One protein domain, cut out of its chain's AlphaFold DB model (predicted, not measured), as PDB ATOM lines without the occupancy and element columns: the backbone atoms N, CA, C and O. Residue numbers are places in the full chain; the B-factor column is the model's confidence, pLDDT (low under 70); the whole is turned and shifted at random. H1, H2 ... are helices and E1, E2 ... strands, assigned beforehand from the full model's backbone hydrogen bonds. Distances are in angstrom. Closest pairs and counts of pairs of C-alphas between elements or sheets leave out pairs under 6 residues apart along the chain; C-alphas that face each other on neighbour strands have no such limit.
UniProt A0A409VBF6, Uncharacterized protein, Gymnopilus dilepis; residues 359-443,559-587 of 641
ATOM      1  N   CYS A 359      27.838  30.568 -13.855       91.56
ATOM      2  CA  CYS A 359      26.550  29.938 -14.116       91.56
ATOM      3  C   CYS A 359      26.669  28.818 -15.160       91.56
ATOM      4  O   CYS A 359      26.225  27.704 -14.906       91.56
ATOM      5  N   GLN A 360      27.351  29.071 -16.282       90.25
ATOM      6  CA  GLN A 360      27.604  28.064 -17.318       90.25
ATOM      7  C   GLN A 360      28.460  26.912 -16.786       90.25
ATOM      8  O   GLN A 360      28.118  25.761 -17.008       90.25
ATOM      9  N   ASN A 361      29.499  27.183 -15.987       86.38
ATOM     10  CA  ASN A 361      30.282  26.114 -15.357       86.38
ATOM     11  C   ASN A 361      29.432  25.243 -14.416       86.38
ATOM     12  O   ASN A 361      29.669  24.042 -14.303       86.38
ATOM     13  N   ALA A 362      28.465  25.838 -13.708       82.31
ATOM     14  CA  ALA A 362      27.542  25.093 -12.858       82.31
ATOM     15  C   ALA A 362      26.548  24.266 -13.690       82.31
ATOM     16  O   ALA A 362      26.281  23.119 -13.334       82.31
ATOM     17  N   ALA A 363      26.053  24.818 -14.804       83.81
ATOM     18  CA  ALA A 363      25.231  24.097 -15.771       83.81
ATOM     19  C   ALA A 363      25.998  22.906 -16.361       83.81
ATOM     20  O   ALA A 363      25.547  21.775 -16.226       83.81
ATOM     21  N   ASP A 364      27.212  23.133 -16.868       81.44
ATOM     22  CA  ASP A 364      28.097  22.103 -17.416       81.44
ATOM     23  C   ASP A 364      28.415  21.019 -16.379       81.44
ATOM     24  O   ASP A 364      28.447  19.833 -16.706       81.44
ATOM     25  N   ALA A 365      28.630  21.393 -15.112       79.12
ATOM     26  CA  ALA A 365      28.851  20.436 -14.032       79.12
ATOM     27  C   ALA A 365      27.596  19.599 -13.739       79.12
ATOM     28  O   ALA A 365      27.705  18.385 -13.574       79.12
ATOM     29  N   SER A 366      26.415  20.224 -13.704       78.50
ATOM     30  CA  SER A 366      25.131  19.533 -13.533       78.50
ATOM     31  C   SER A 366      24.851  18.587 -14.699       78.50
ATOM     32  O   SER A 366      24.489  17.434 -14.487       78.50
ATOM     33  N   THR A 367      25.074  19.039 -15.931       77.25
ATOM     34  CA  THR A 367      24.920  18.231 -17.141       77.25
ATOM     35  C   THR A 367      25.942  17.106 -17.174       77.25
ATOM     36  O   THR A 367      25.575  15.979 -17.466       77.25
ATOM     37  N   SER A 368      27.194  17.343 -16.785       76.19
ATOM     38  CA  SER A 368      28.210  16.286 -16.696       76.19
ATOM     39  C   SER A 368      27.854  15.226 -15.655       76.19
ATOM     40  O   SER A 368      28.102  14.048 -15.882       76.19
ATOM     41  N   GLN A 369      27.269  15.623 -14.520       74.25
ATOM     42  CA  GLN A 369      26.759  14.687 -13.514       74.25
ATOM     43  C   GLN A 369      25.563  13.896 -14.044       74.25
ATOM     44  O   GLN A 369      25.561  12.677 -13.924       74.25
ATOM     45  N   CYS A 370      24.605  14.574 -14.677       68.94
ATOM     46  CA  CYS A 370      23.461  13.954 -15.341       68.94
ATOM     47  C   CYS A 370      23.923  12.945 -16.397       68.94
ATOM     48  O   CYS A 370      23.469  11.817 -16.419       68.94
ATOM     49  N   ILE A 371      24.911  13.299 -17.216       69.62
ATOM     50  CA  ILE A 371      25.456  12.432 -18.262       69.62
ATOM     51  C   ILE A 371      26.271  11.290 -17.676       69.62
ATOM     52  O   ILE A 371      26.229  10.182 -18.195       69.62
ATOM     53  N   ALA A 372      27.035  11.524 -16.611       71.38
ATOM     54  CA  ALA A 372      27.725  10.449 -15.911       71.38
ATOM     55  C   ALA A 372      26.723   9.450 -15.318       71.38
ATOM     56  O   ALA A 372      26.982   8.251 -15.380       71.38
ATOM     57  N   GLN A 373      25.594   9.940 -14.803       65.62
ATOM     58  CA  GLN A 373      24.492   9.120 -14.313       65.62
ATOM     59  C   GLN A 373      23.809   8.374 -15.465       65.62
ATOM     60  O   GLN A 373      23.813   7.152 -15.455       65.62
ATOM     61  N   ALA A 374      23.406   9.070 -16.528       58.31
ATOM     62  CA  ALA A 374      22.842   8.477 -17.738       58.31
ATOM     63  C   ALA A 374      23.762   7.408 -18.349       58.31
ATOM     64  O   ALA A 374      23.309   6.343 -18.749       58.31
ATOM     65  N   ASN A 375      25.076   7.650 -18.382       59.72
ATOM     66  CA  ASN A 375      26.060   6.670 -18.839       59.72
ATOM     67  C   ASN A 375      26.185   5.481 -17.878       59.72
ATOM     68  O   ASN A 375      26.374   4.355 -18.332       59.72
ATOM     69  N   ALA A 376      26.111   5.714 -16.563       59.47
ATOM     70  CA  ALA A 376      26.093   4.640 -15.570       59.47
ATOM     71  C   ALA A 376      24.820   3.786 -15.683       59.47
ATOM     72  O   ALA A 376      24.890   2.570 -15.505       59.47
ATOM     73  N   ASP A 377      23.707   4.416 -16.052       54.53
ATOM     74  CA  ASP A 377      22.391   3.801 -16.208       54.53
ATOM     75  C   ASP A 377      22.166   3.234 -17.624       54.53
ATOM     76  O   ASP A 377      21.147   2.600 -17.888       54.53
ATOM     77  N   GLY A 378      23.122   3.417 -18.547       51.72
ATOM     78  CA  GLY A 378      23.027   2.953 -19.938       51.72
ATOM     79  C   GLY A 378      21.909   3.635 -20.734       51.72
ATOM     80  O   GLY A 378      21.327   3.040 -21.640       51.72
ATOM     81  N   SER A 379      21.576   4.871 -20.376       54.56
ATOM     82  CA  SER A 379      20.355   5.559 -20.758       54.56
ATOM     83  C   SER A 379      20.558   6.608 -21.851       54.56
ATOM     84  O   SER A 379      20.986   7.734 -21.602       54.56
ATOM     85  N   GLN A 380      20.167   6.271 -23.083       47.34
ATOM     86  CA  GLN A 380      20.243   7.204 -24.215       47.34
ATOM     87  C   GLN A 380      19.184   8.316 -24.155       47.34
ATOM     88  O   GLN A 380      19.441   9.428 -24.613       47.34
ATOM     89  N   PHE A 381      18.004   8.048 -23.583       52.50
ATOM     90  CA  PHE A 381      16.979   9.085 -23.426       52.50
ATOM     91  C   PHE A 381      17.281  10.010 -22.241       52.50
ATOM     92  O   PHE A 381      17.061  11.209 -22.368       52.50
ATOM     93  N   GLU A 382      17.874   9.523 -21.144       57.03
ATOM     94  CA  GLU A 382      18.400  10.426 -20.110       57.03
ATOM     95  C   GLU A 382      19.579  11.229 -20.649       57.03
ATOM     96  O   GLU A 382      19.630  12.425 -20.405       57.03
ATOM     97  N   LEU A 383      20.458  10.645 -21.473       56.78
ATOM     98  CA  LEU A 383      21.529  11.389 -22.142       56.78
ATOM     99  C   LEU A 383      20.973  12.552 -22.987       56.78
ATOM    100  O   LEU A 383      21.473  13.676 -22.894       56.78
ATOM    101  N   LEU A 384      19.910  12.305 -23.763       59.28
ATOM    102  CA  LEU A 384      19.214  13.341 -24.533       59.28
ATOM    103  C   LEU A 384      18.532  14.371 -23.615       59.28
ATOM    104  O   LEU A 384      18.674  15.575 -23.826       59.28
ATOM    105  N   ALA A 385      17.851  13.920 -22.558       67.00
ATOM    106  CA  ALA A 385      17.208  14.790 -21.577       67.00
ATOM    107  C   ALA A 385      18.225  15.675 -20.835       67.00
ATOM    108  O   ALA A 385      17.967  16.861 -20.642       67.00
ATOM    109  N   CYS A 386      19.408  15.153 -20.494       71.25
ATOM    110  CA  CYS A 386      20.513  15.916 -19.917       71.25
ATOM    111  C   CYS A 386      20.961  17.041 -20.858       71.25
ATOM    112  O   CYS A 386      21.233  18.153 -20.398       71.25
ATOM    113  N   GLY A 387      21.008  16.771 -22.167       73.44
ATOM    114  CA  GLY A 387      21.259  17.777 -23.198       73.44
ATOM    115  C   GLY A 387      20.170  18.855 -23.234       73.44
ATOM    116  O   GLY A 387      20.476  20.045 -23.218       73.44
ATOM    117  N   CYS A 388      18.898  18.464 -23.184       78.44
ATOM    118  CA  CYS A 388      17.771  19.402 -23.185       78.44
ATOM    119  C   CYS A 388      17.693  20.266 -21.923       78.44
ATOM    120  O   CYS A 388      17.447  21.469 -22.007       78.44
ATOM    121  N   VAL A 389      17.987  19.692 -20.757       79.56
ATOM    122  CA  VAL A 389      18.132  20.449 -19.507       79.56
ATOM    123  C   VAL A 389      19.318  21.412 -19.596       79.56
ATOM    124  O   VAL A 389      19.217  22.540 -19.113       79.56
ATOM    125  N   ASN A 390      20.417  21.023 -20.255       83.00
ATOM    126  CA  ASN A 390      21.567  21.906 -20.455       83.00
ATOM    127  C   ASN A 390      21.195  23.177 -21.233       83.00
ATOM    128  O   ASN A 390      21.625  24.265 -20.842       83.00
ATOM    129  N   TYR A 391      20.371  23.058 -22.284       87.50
ATOM    130  CA  TYR A 391      19.835  24.215 -23.010       87.50
ATOM    131  C   TYR A 391      19.086  25.163 -22.076       87.50
ATOM    132  O   TYR A 391      19.405  26.353 -22.026       87.50
ATOM    133  N   THR A 392      18.159  24.622 -21.278       89.19
ATOM    134  CA  THR A 392      17.388  25.385 -20.288       89.19
ATOM    135  C   THR A 392      18.266  26.114 -19.286       89.19
ATOM    136  O   THR A 392      18.081  27.308 -19.040       89.19
ATOM    137  N   LEU A 393      19.261  25.430 -18.724       87.50
ATOM    138  CA  LEU A 393      20.186  26.044 -17.776       87.50
ATOM    139  C   LEU A 393      20.993  27.172 -18.431       87.50
ATOM    140  O   LEU A 393      21.114  28.252 -17.854       87.50
ATOM    141  N   ASN A 394      21.497  26.960 -19.644       91.38
ATOM    142  CA  ASN A 394      22.346  27.928 -20.334       91.38
ATOM    143  C   ASN A 394      21.589  29.169 -20.802       91.38
ATOM    144  O   ASN A 394      22.067  30.281 -20.562       91.38
ATOM    145  N   TYR A 395      20.411  29.030 -21.420       94.62
ATOM    146  CA  TYR A 395      19.656  30.217 -21.820       94.62
ATOM    147  C   TYR A 395      19.148  30.995 -20.590       94.62
ATOM    148  O   TYR A 395      19.044  32.219 -20.656       94.62
ATOM    149  N   ASN A 396      18.924  30.334 -19.442       93.69
ATOM    150  CA  ASN A 396      18.622  30.994 -18.165       93.69
ATOM    151  C   ASN A 396      19.831  31.722 -17.572       93.69
ATOM    152  O   ASN A 396      19.694  32.847 -17.076       93.69
ATOM    153  N   CYS A 397      21.026  31.135 -17.666       93.62
ATOM    154  CA  CYS A 397      22.272  31.827 -17.350       93.62
ATOM    155  C   CYS A 397      22.441  33.078 -18.224       93.62
ATOM    156  O   CYS A 397      22.800  34.141 -17.713       93.62
ATOM    157  N   TYR A 398      22.115  32.984 -19.515       95.19
ATOM    158  CA  TYR A 398      22.166  34.110 -20.447       95.19
ATOM    159  C   TYR A 398      21.132  35.189 -20.105       95.19
ATOM    160  O   TYR A 398      21.483  36.358 -19.988       95.19
ATOM    161  N   ALA A 399      19.884  34.805 -19.827       95.06
ATOM    162  CA  ALA A 399      18.826  35.717 -19.389       95.06
ATOM    163  C   ALA A 399      19.160  36.439 -18.068       95.06
ATOM    164  O   ALA A 399      18.699  37.555 -17.836       95.06
ATOM    165  N   THR A 400      19.973  35.813 -17.212       94.44
ATOM    166  CA  THR A 400      20.432  36.375 -15.936       94.44
ATOM    167  C   THR A 400      21.625  37.313 -16.139       94.44
ATOM    168  O   THR A 400      21.575  38.467 -15.726       94.44
ATOM    169  N   HIS A 401      22.694  36.855 -16.791       94.31
ATOM    170  CA  HIS A 401      24.004  37.530 -16.782       94.31
ATOM    171  C   HIS A 401      24.404  38.183 -18.113       94.31
ATOM    172  O   HIS A 401      25.398  38.908 -18.176       94.31
ATOM    173  N   CYS A 402      23.647  37.934 -19.179       95.38
ATOM    174  CA  CYS A 402      23.918  38.427 -20.527       95.38
ATOM    175  C   CYS A 402      22.642  38.887 -21.246       95.38
ATOM    176  O   CYS A 402      22.535  38.837 -22.471       95.38
ATOM    177  N   TRP A 403      21.665  39.385 -20.483       94.06
ATOM    178  CA  TRP A 403      20.408  39.911 -21.023       94.06
ATOM    179  C   TRP A 403      20.617  41.043 -22.039       94.06
ATOM    180  O   TRP A 403      19.707  41.361 -22.795       94.06
ATOM    181  N   ASN A 404      21.798  41.664 -22.080       93.31
ATOM    182  CA  ASN A 404      22.122  42.713 -23.037       93.31
ATOM    183  C   ASN A 404      22.460  42.196 -24.449       93.31
ATOM    184  O   ASN A 404      22.573  43.018 -25.350       93.31
ATOM    185  N   ARG A 405      22.607  40.875 -24.636       93.81
ATOM    186  CA  ARG A 405      22.932  40.222 -25.922       93.81
ATOM    187  C   ARG A 405      21.865  39.220 -26.392       93.81
ATOM    188  O   ARG A 405      22.064  38.502 -27.362       93.81
ATOM    189  N   VAL A 406      20.712  39.147 -25.722       93.94
ATOM    190  CA  VAL A 406      19.647  38.159 -26.028       93.94
ATOM    191  C   VAL A 406      18.940  38.390 -27.368       93.94
ATOM    192  O   VAL A 406      18.240  37.507 -27.843       93.94
ATOM    193  N   ASN A 407      19.113  39.550 -28.007       93.38
ATOM    194  CA  ASN A 407      18.518  39.810 -29.326       93.38
ATOM    195  C   ASN A 407      19.409  39.338 -30.487       93.38
ATOM    196  O   ASN A 407      18.960  39.294 -31.635       93.38
ATOM    197  N   GLU A 408      20.668  39.012 -30.206       93.88
ATOM    198  CA  GLU A 408      21.676  38.713 -31.215       93.88
ATOM    199  C   GLU A 408      21.419  37.392 -31.950       93.88
ATOM    200  O   GLU A 408      20.706  36.508 -31.464       93.88
ATOM    201  N   CYS A 409      22.057  37.223 -33.113       91.44
ATOM    202  CA  CYS A 409      21.951  36.000 -33.914       91.44
ATOM    203  C   CYS A 409      22.333  34.750 -33.121       91.44
ATOM    204  O   CYS A 409      21.710  33.704 -33.269       91.44
ATOM    205  N   GLU A 410      23.354  34.868 -32.275       91.25
ATOM    206  CA  GLU A 410      23.897  33.763 -31.492       91.25
ATOM    207  C   GLU A 410      22.871  33.200 -30.499       91.25
ATOM    208  O   GLU A 410      22.694  31.985 -30.416       91.25
ATOM    209  N   TYR A 411      22.150  34.077 -29.790       94.25
ATOM    210  CA  TYR A 411      21.108  33.653 -28.856       94.25
ATOM    211  C   TYR A 411      19.917  33.036 -29.586       94.25
ATOM    212  O   TYR A 411      19.439  31.970 -29.201       94.25
ATOM    213  N   GLN A 412      19.466  33.665 -30.673       94.44
ATOM    214  CA  GLN A 412      18.358  33.127 -31.458       94.44
ATOM    215  C   GLN A 412      18.696  31.748 -32.050       94.44
ATOM    216  O   GLN A 412      17.873  30.840 -31.971       94.44
ATOM    217  N   ALA A 413      19.912  31.556 -32.575       88.56
ATOM    218  CA  ALA A 413      20.362  30.271 -33.114       88.56
ATOM    219  C   ALA A 413      20.428  29.192 -32.025       88.56
ATOM    220  O   ALA A 413      19.983  28.070 -32.248       88.56
ATOM    221  N   TYR A 414      20.901  29.550 -30.827       91.25
ATOM    222  CA  TYR A 414      20.924  28.651 -29.675       91.25
ATOM    223  C   TYR A 414      19.524  28.157 -29.285       91.25
ATOM    224  O   TYR A 414      19.327  26.969 -29.032       91.25
ATOM    225  N   VAL A 415      18.538  29.060 -29.253       93.69
ATOM    226  CA  VAL A 415      17.148  28.699 -28.938       93.69
ATOM    227  C   VAL A 415      16.514  27.876 -30.061       93.69
ATOM    228  O   VAL A 415      15.797  26.922 -29.774       93.69
ATOM    229  N   ILE A 416      16.804  28.171 -31.331       86.44
ATOM    230  CA  ILE A 416      16.350  27.341 -32.458       86.44
ATOM    231  C   ILE A 416      16.947  25.935 -32.368       86.44
ATOM    232  O   ILE A 416      16.236  24.961 -32.594       86.44
ATOM    233  N   GLU A 417      18.222  25.810 -32.000       83.50
ATOM    234  CA  GLU A 417      18.858  24.509 -31.799       83.50
ATOM    235  C   GLU A 417      18.171  23.727 -30.671       83.50
ATOM    236  O   GLU A 417      17.855  22.555 -30.856       83.50
ATOM    237  N   TYR A 418      17.836  24.381 -29.554       84.75
ATOM    238  CA  TYR A 418      17.003  23.784 -28.506       84.75
ATOM    239  C   TYR A 418      15.655  23.291 -29.056       84.75
ATOM    240  O   TYR A 418      15.315  22.125 -28.876       84.75
ATOM    241  N   LEU A 419      14.922  24.142 -29.781       83.00
ATOM    242  CA  LEU A 419      13.617  23.813 -30.373       83.00
ATOM    243  C   LEU A 419      13.686  22.737 -31.472       83.00
ATOM    244  O   LEU A 419      12.659  22.171 -31.830       83.00
ATOM    245  N   SER A 420      14.861  22.470 -32.047       76.69
ATOM    246  CA  SER A 420      15.051  21.426 -33.065       76.69
ATOM    247  C   SER A 420      15.568  20.108 -32.492       76.69
ATOM    248  O   SER A 420      15.210  19.046 -32.985       76.69
ATOM    249  N   GLN A 421      16.449  20.159 -31.492       71.69
ATOM    250  CA  GLN A 421      17.141  18.974 -30.971       71.69
ATOM    251  C   GLN A 421      16.391  18.313 -29.811       71.69
ATOM    252  O   GLN A 421      16.654  17.158 -29.476       71.69
ATOM    253  N   CYS A 422      15.464  19.035 -29.183       70.12
ATOM    254  CA  CYS A 422      14.722  18.558 -28.029       70.12
ATOM    255  C   CYS A 422      13.250  18.377 -28.370       70.12
ATOM    256  O   CYS A 422      12.518  19.349 -28.501       70.12
ATOM    257  N   LEU A 423      12.795  17.123 -28.416       63.19
ATOM    258  CA  LEU A 423      11.386  16.785 -28.673       63.19
ATOM    259  C   LEU A 423      10.423  17.396 -27.647       63.19
ATOM    260  O   LEU A 423       9.263  17.653 -27.950       63.19
ATOM    261  N   SER A 424      10.895  17.620 -26.419       69.81
ATOM    262  CA  SER A 424      10.109  18.289 -25.389       69.81
ATOM    263  C   SER A 424      10.124  19.807 -25.514       69.81
ATOM    264  O   SER A 424       9.284  20.437 -24.893       69.81
ATOM    265  N   ALA A 425      11.041  20.420 -26.268       75.25
ATOM    266  CA  ALA A 425      11.197  21.868 -26.293       75.25
ATOM    267  C   ALA A 425       9.970  22.569 -26.877       75.25
ATOM    268  O   ALA A 425       9.506  22.249 -27.968       75.25
ATOM    269  N   LYS A 426       9.462  23.562 -26.145       83.69
ATOM    270  CA  LYS A 426       8.336  24.396 -26.570       83.69
ATOM    271  C   LYS A 426       8.522  25.819 -26.078       83.69
ATOM    272  O   LYS A 426       9.198  26.074 -25.080       83.69
ATOM    273  N   LEU A 427       7.857  26.741 -26.759       86.06
ATOM    274  CA  LEU A 427       7.690  28.107 -26.287       86.06
ATOM    275  C   LEU A 427       6.730  28.164 -25.084       86.06
ATOM    276  O   LEU A 427       5.856  27.305 -24.956       86.06
ATOM    277  N   PRO A 428       6.850  29.186 -24.217       90.50
ATOM    278  CA  PRO A 428       7.755  30.332 -24.333       90.50
ATOM    279  C   PRO A 428       9.184  30.045 -23.843       90.50
ATOM    280  O   PRO A 428       9.393  29.345 -22.855       90.50
ATOM    281  N   VAL A 429      10.162  30.667 -24.512       92.81
ATOM    282  CA  VAL A 429      11.567  30.774 -24.082       92.81
ATOM    283  C   VAL A 429      11.877  32.268 -23.888       92.81
ATOM    284  O   VAL A 429      11.417  33.077 -24.699       92.81
ATOM    285  N   PRO A 430      12.596  32.690 -22.826       93.62
ATOM    286  CA  PRO A 430      12.849  34.106 -22.571       93.62
ATOM    287  C   PRO A 430      13.463  34.821 -23.777       93.62
ATOM    288  O   PRO A 430      14.395  34.314 -24.384       93.62
ATOM    289  N   TYR A 431      12.964  36.017 -24.094       92.75
ATOM    290  CA  TYR A 431      13.504  36.875 -25.161       92.75
ATOM    291  C   TYR A 431      13.511  36.261 -26.575       92.75
ATOM    292  O   TYR A 431      14.207  36.770 -27.450       92.75
ATOM    293  N   PHE A 432      12.739  35.195 -26.811       94.38
ATOM    294  CA  PHE A 432      12.616  34.558 -28.117       94.38
ATOM    295  C   PHE A 432      11.146  34.534 -28.586       94.38
ATOM    296  O   PHE A 432      10.281  34.097 -27.820       94.38
ATOM    297  N   PRO A 433      10.845  34.965 -29.825       95.06
ATOM    298  CA  PRO A 433      11.762  35.564 -30.797       95.06
ATOM    299  C   PRO A 433      12.203  36.968 -30.349       95.06
ATOM    300  O   PRO A 433      11.613  37.563 -29.443       95.06
ATOM    301  N   ALA A 434      13.252  37.508 -30.976       93.19
ATOM    302  CA  ALA A 434      13.686  38.869 -30.678       93.19
ATOM    303  C   ALA A 434      12.600  39.883 -31.106       93.19
ATOM    304  O   ALA A 434      11.954  39.671 -32.135       93.19
ATOM    305  N   PRO A 435      12.392  40.996 -30.377       91.62
ATOM    306  CA  PRO A 435      11.470  42.040 -30.814       91.62
ATOM    307  C   PRO A 435      11.915  42.702 -32.125       91.62
ATOM    308  O   PRO A 435      13.111  42.825 -32.404       91.62
ATOM    309  N   ASP A 436      10.953  43.211 -32.895       87.56
ATOM    310  CA  ASP A 436      11.244  43.932 -34.135       87.56
ATOM    311  C   ASP A 436      12.108  45.171 -33.883       87.56
ATOM    312  O   ASP A 436      11.828  45.984 -32.998       87.56
ATOM    313  N   ASN A 437      13.142  45.345 -34.711       85.25
ATOM    314  CA  ASN A 437      14.096  46.458 -34.634       85.25
ATOM    315  C   ASN A 437      14.781  46.597 -33.261       85.25
ATOM    316  O   ASN A 437      15.182  47.701 -32.877       85.25
ATOM    317  N   ALA A 438      14.892  45.505 -32.499       90.25
ATOM    318  CA  ALA A 438      15.580  45.537 -31.222       90.25
ATOM    319  C   ALA A 438      17.052  45.945 -31.396       90.25
ATOM    320  O   ALA A 438      17.711  45.621 -32.383       90.25
ATOM    321  N   ALA A 439      17.585  46.670 -30.414       90.50
ATOM    322  CA  ALA A 439      19.003  46.997 -30.404       90.50
ATOM    323  C   ALA A 439      19.838  45.709 -30.346       90.50
ATOM    324  O   ALA A 439      19.500  44.795 -29.587       90.50
ATOM    325  N   ASP A 440      20.925  45.679 -31.122       90.31
ATOM    326  CA  ASP A 440      21.817  44.517 -31.240       90.31
ATOM    327  C   ASP A 440      21.109  43.257 -31.773       90.31
ATOM    328  O   ASP A 440      21.515  42.127 -31.515       90.31
ATOM    329  N   SER A 441      19.991  43.424 -32.491       92.25
ATOM    330  CA  SER A 441      19.272  42.288 -33.054       92.25
ATOM    331  C   SER A 441      20.055  41.634 -34.182       92.25
ATOM    332  O   SER A 441      20.829  42.279 -34.893       92.25
ATOM    333  N   CYS A 442      19.778  40.358 -34.419       93.62
ATOM    334  CA  CYS A 442      20.256  39.696 -35.622       93.62
ATOM    335  C   CYS A 442      19.791  40.421 -36.902       93.62
ATOM    336  O   CYS A 442      18.668  40.927 -36.964       93.62
ATOM    337  N   SER A 443      20.640  40.449 -37.936       92.62
ATOM    338  CA  SER A 443      20.372  41.055 -39.253       92.62
ATOM    339  C   SER A 443      19.167  40.438 -39.959       92.62
ATOM    340  O   SER A 443      18.590  41.049 -40.853       92.62
ATOM    341  N   LEU A 559      23.101  43.701 -35.815       91.44
ATOM    342  CA  LEU A 559      22.898  45.099 -36.169       91.44
ATOM    343  C   LEU A 559      23.468  46.024 -35.086       91.44
ATOM    344  O   LEU A 559      23.541  45.649 -33.921       91.44
ATOM    345  N   PRO A 560      23.853  47.265 -35.424       88.25
ATOM    346  CA  PRO A 560      24.342  48.206 -34.426       88.25
ATOM    347  C   PRO A 560      23.262  48.535 -33.387       88.25
ATOM    348  O   PRO A 560      22.101  48.775 -33.714       88.25
ATOM    349  N   GLY A 561      23.666  48.627 -32.125       88.44
ATOM    350  CA  GLY A 561      22.790  48.996 -31.021       88.44
ATOM    351  C   GLY A 561      23.405  48.614 -29.683       88.44
ATOM    352  O   GLY A 561      24.480  48.026 -29.619       88.44
ATOM    353  N   THR A 562      22.752  48.988 -28.588       87.31
ATOM    354  CA  THR A 562      23.104  48.475 -27.261       87.31
ATOM    355  C   THR A 562      21.843  48.350 -26.427       87.31
ATOM    356  O   THR A 562      21.075  49.306 -26.304       87.31
ATOM    357  N   VAL A 563      21.640  47.182 -25.828       88.88
ATOM    358  CA  VAL A 563      20.561  46.952 -24.870       88.88
ATOM    359  C   VAL A 563      21.027  47.439 -23.496       88.88
ATOM    360  O   VAL A 563      21.966  46.900 -22.917       88.88
ATOM    361  N   THR A 564      20.394  48.488 -22.966       88.19
ATOM    362  CA  THR A 564      20.818  49.137 -21.707       88.19
ATOM    363  C   THR A 564      19.985  48.741 -20.489       88.19
ATOM    364  O   THR A 564      20.331  49.107 -19.369       88.19
ATOM    365  N   ALA A 565      18.883  48.017 -20.690       87.12
ATOM    366  CA  ALA A 565      18.053  47.466 -19.625       87.12
ATOM    367  C   ALA A 565      17.396  46.148 -20.080       87.12
ATOM    368  O   ALA A 565      17.078  46.022 -21.265       87.12
ATOM    369  N   PRO A 566      17.167  45.182 -19.170       87.38
ATOM    370  CA  PRO A 566      16.469  43.944 -19.498       87.38
ATOM    371  C   PRO A 566      15.011  44.246 -19.860       87.38
ATOM    372  O   PRO A 566      14.287  44.864 -19.075       87.38
ATOM    373  N   ALA A 567      14.569  43.798 -21.039       84.44
ATOM    374  CA  ALA A 567      13.232  44.101 -21.563       84.44
ATOM    375  C   ALA A 567      12.095  43.584 -20.660       84.44
ATOM    376  O   ALA A 567      11.049  44.221 -20.557       84.44
ATOM    377  N   SER A 568      12.327  42.475 -19.953       87.75
ATOM    378  CA  SER A 568      11.367  41.854 -19.031       87.75
ATOM    379  C   SER A 568      11.432  42.419 -17.604       87.75
ATOM    380  O   SER A 568      10.752  41.921 -16.710       87.75
ATOM    381  N   GLY A 569      12.242  43.457 -17.368       87.19
ATOM    382  CA  GLY A 569      12.494  44.019 -16.042       87.19
ATOM    383  C   GLY A 569      13.628  43.320 -15.285       87.19
ATOM    384  O   GLY A 569      14.191  42.322 -15.728       87.19
ATOM    385  N   ALA A 570      13.997  43.881 -14.129       88.56
ATOM    386  CA  ALA A 570      15.125  43.394 -13.327       88.56
ATOM    387  C   ALA A 570      14.884  42.002 -12.718       88.56
ATOM    388  O   ALA A 570      15.834  41.269 -12.459       88.56
ATOM    389  N   VAL A 571      13.621  41.635 -12.490       91.38
ATOM    390  CA  VAL A 571      13.212  40.301 -12.044       91.38
ATOM    391  C   VAL A 571      11.952  39.919 -12.805       91.38
ATOM    392  O   VAL A 571      11.002  40.700 -12.832       91.38
ATOM    393  N   PHE A 572      11.932  38.726 -13.391       92.00
ATOM    394  CA  PHE A 572      10.754  38.190 -14.069       92.00
ATOM    395  C   PHE A 572      10.640  36.680 -13.875       92.00
ATOM    396  O   PHE A 572      11.599  36.006 -13.494       92.00
ATOM    397  N   THR A 573       9.453  36.147 -14.144       90.69
ATOM    398  CA  THR A 573       9.178  34.710 -14.130       90.69
ATOM    399  C   THR A 573       8.663  34.259 -15.481       90.69
ATOM    400  O   THR A 573       7.901  34.992 -16.112       90.69
ATOM    401  N   TYR A 574       9.017  33.049 -15.895       89.69
ATOM    402  CA  TYR A 574       8.422  32.403 -17.060       89.69
ATOM    403  C   TYR A 574       8.209  30.912 -16.780       89.69
ATOM    404  O   TYR A 574       8.927  30.317 -15.974       89.69
ATOM    405  N   THR A 575       7.205  30.325 -17.428       88.31
ATOM    406  CA  THR A 575       7.007  28.874 -17.452       88.31
ATOM    407  C   THR A 575       7.678  28.346 -18.703       88.31
ATOM    408  O   THR A 575       7.300  28.757 -19.798       88.31
ATOM    409  N   ASN A 576       8.672  27.474 -18.559       79.88
ATOM    410  CA  ASN A 576       9.300  26.855 -19.717       79.88
ATOM    411  C   ASN A 576       8.287  25.915 -20.379       79.88
ATOM    412  O   ASN A 576       7.764  25.006 -19.732       79.88
ATOM    413  N   GLY A 577       8.010  26.137 -21.664       70.19
ATOM    414  CA  GLY A 577       7.062  25.314 -22.406       70.19
ATOM    415  C   GLY A 577       7.469  23.841 -22.456       70.19
ATOM    416  O   GLY A 577       6.596  22.983 -22.571       70.19
ATOM    417  N   GLY A 578       8.773  23.546 -22.362       71.75
ATOM    418  CA  GLY A 578       9.256  22.184 -22.553       71.75
ATOM    419  C   GLY A 578       9.243  21.270 -21.331       71.75
ATOM    420  O   GLY A 578       9.028  20.070 -21.477       71.75
ATOM    421  N   ASP A 579       9.440  21.807 -20.128       75.75
ATOM    422  CA  ASP A 579       9.405  21.029 -18.875       75.75
ATOM    423  C   ASP A 579       8.238  21.424 -17.948       75.75
ATOM    424  O   ASP A 579       7.995  20.764 -16.938       75.75
ATOM    425  N   GLY A 580       7.496  22.487 -18.283       77.81
ATOM    426  CA  GLY A 580       6.383  23.002 -17.488       77.81
ATOM    427  C   GLY A 580       6.795  23.669 -16.170       77.81
ATOM    428  O   GLY A 580       5.923  24.059 -15.388       77.81
ATOM    429  N   LEU A 581       8.094  23.816 -15.891       74.31
ATOM    430  CA  LEU A 581       8.600  24.411 -14.659       74.31
ATOM    431  C   LEU A 581       8.588  25.939 -14.730       74.31
ATOM    432  O   LEU A 581       8.853  26.558 -15.763       74.31
ATOM    433  N   VAL A 582       8.312  26.561 -13.581       83.00
ATOM    434  CA  VAL A 582       8.379  28.016 -13.414       83.00
ATOM    435  C   VAL A 582       9.776  28.413 -12.956       83.00
ATOM    436  O   VAL A 582      10.225  28.032 -11.871       83.00
ATOM    437  N   TYR A 583      10.433  29.244 -13.757       83.50
ATOM    438  CA  TYR A 583      11.742  29.813 -13.468       83.50
ATOM    439  C   TYR A 583      11.611  31.280 -13.075       83.50
ATOM    440  O   TYR A 583      10.841  32.031 -13.669       83.50
ATOM    441  N   THR A 584      12.390  31.695 -12.075       91.69
ATOM    442  CA  THR A 584      12.549  33.107 -11.697       91.69
ATOM    443  C   THR A 584      13.932  33.578 -12.119       91.69
ATOM    444  O   THR A 584      14.936  33.041 -11.653       91.69
ATOM    445  N   ILE A 585      13.983  34.596 -12.974       94.44
ATOM    446  CA  ILE A 585      15.213  35.210 -13.463       94.44
ATOM    447  C   ILE A 585      15.410  36.549 -12.762       94.44
ATOM    448  O   ILE A 585      14.496  37.367 -12.701       94.44
ATOM    449  N   SER A 586      16.613  36.770 -12.234       91.69
ATOM    450  CA  SER A 586      17.037  38.048 -11.654       91.69
ATOM    451  C   SER A 586      18.190  38.599 -12.480       91.69
ATOM    452  O   SER A 586      19.321  38.140 -12.351       91.69
ATOM    453  N   ALA A 587      17.899  39.555 -13.355       92.56
ATOM    454  CA  ALA A 587      18.875  40.132 -14.265       92.56
ATOM    455  C   ALA A 587      20.022  40.807 -13.492       92.56
ATOM    456  O   ALA A 587      19.801  41.595 -12.570       92.56
TER     457      ALA A 587
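This is residues 359 to 443 and 559 to 587 of the 641 residues of an uncharacterized protein of Gymnopilus dilepis (UniProt A0A409VBF6). Three helices stand side by side in a row, running alternately opposite ways, with the longest, H2, in the middle between H1 and H3; a small two-stranded hairpin, E1 and E2, packs with E2 on the later part of H2. The helical hairpin of H1 and H2 reaches toward one end of the long axis, while unnamed stretches lie at the other end, where the cut is, and residues 422 to 443 fold back past H3 toward it. The printed part has 114 residues with three named helices and two named strands, in the order H1, H2, H3, E1, E2; the sheet, of order E1 - E2, is antiparallel, and the class is mostly helix. It is compact, with a radius of gyration of the C-alphas of 14.9 A, yet elongated in outline, spanning 47 by 25 by 24 A.

The sheet has two strands, E1, residues 571 to 575, and E2, residues 582 to 586, which form a hairpin. They are antiparallel, with 159 degrees between their N-to-C directions. The C-alphas of residues 575 and 582 face each other at 4.4 A, and those of residues 571 and 586 at 4.5 A. Within hydrogen-bond range are N 585 and O 572, at 2.8 A, and N 583 and O 574, at 2.9 A. The helix H2, residues 380 to 401, has 4 pairs of C-alphas within 8 A of E2, the closest being those of Thr 400 and Ser 586, 5.7 A apart. H2 and E1 are apart. H1, residues 359 to 376, touches H2 with 23 pairs of C-alphas within 8 A, the closest being those of Ala 374 and Glu 382, 5.4 A apart. These two helices run opposite ways at a shallow tilt of 7 degrees and form a helical hairpin. H3, residues 409 to 421, touches H2, which meets it with residues 388 to 395 alone; the closest C-alphas are those of Tyr 391 and Tyr 418, 6.2 A apart. H2 and H3 run opposite ways at a shallow tilt of 24 degrees and form another helical hairpin. H1 and H3 are apart, as are H3 and E2. In H1, H2 and H3 every O i to N i+4 pair is within hydrogen-bond range.

E1 runs from Val 571 to Thr 575, 14.1 A from first to last C-alpha, and E2 from Val 582 to Ser 586, 13.4 A, ending with C-alpha 586 at (17.037, 38.048, -11.654). H2 runs from Gln 380 to His 401 over 31.4 A, with C-alpha 401 at (24.004, 37.530, -16.782). H1 runs from Cys 359, C-alpha at (26.550, 29.938, -14.116), to Ala 376 over 25.3 A. H3 runs from Cys 409 to Gln 421 over 17.9 A.

The two C-alphas farthest apart are those of Asp 377 and Pro 560, 48.0 A. The first and last printed C-alphas, those of Cys 359 and Ala 587, are 12.8 A apart. Residues 444 to 558 are not printed, and C-alphas 443 and 559 are 5.7 A apart across this cut, which falls in the link from H3 to E1. Of the links that are printed whole, H1 to H2 is tight, with 3 residues, and H2 to H3 and E1 to E2 are short, with 7 and 6 residues. Residues 422 to 443 and 559 to 570 hold no named element. The mean pLDDT of the printed part is 82.9; it is under 70 at residues 370 to 371, 373 to 385 and 423 to 424.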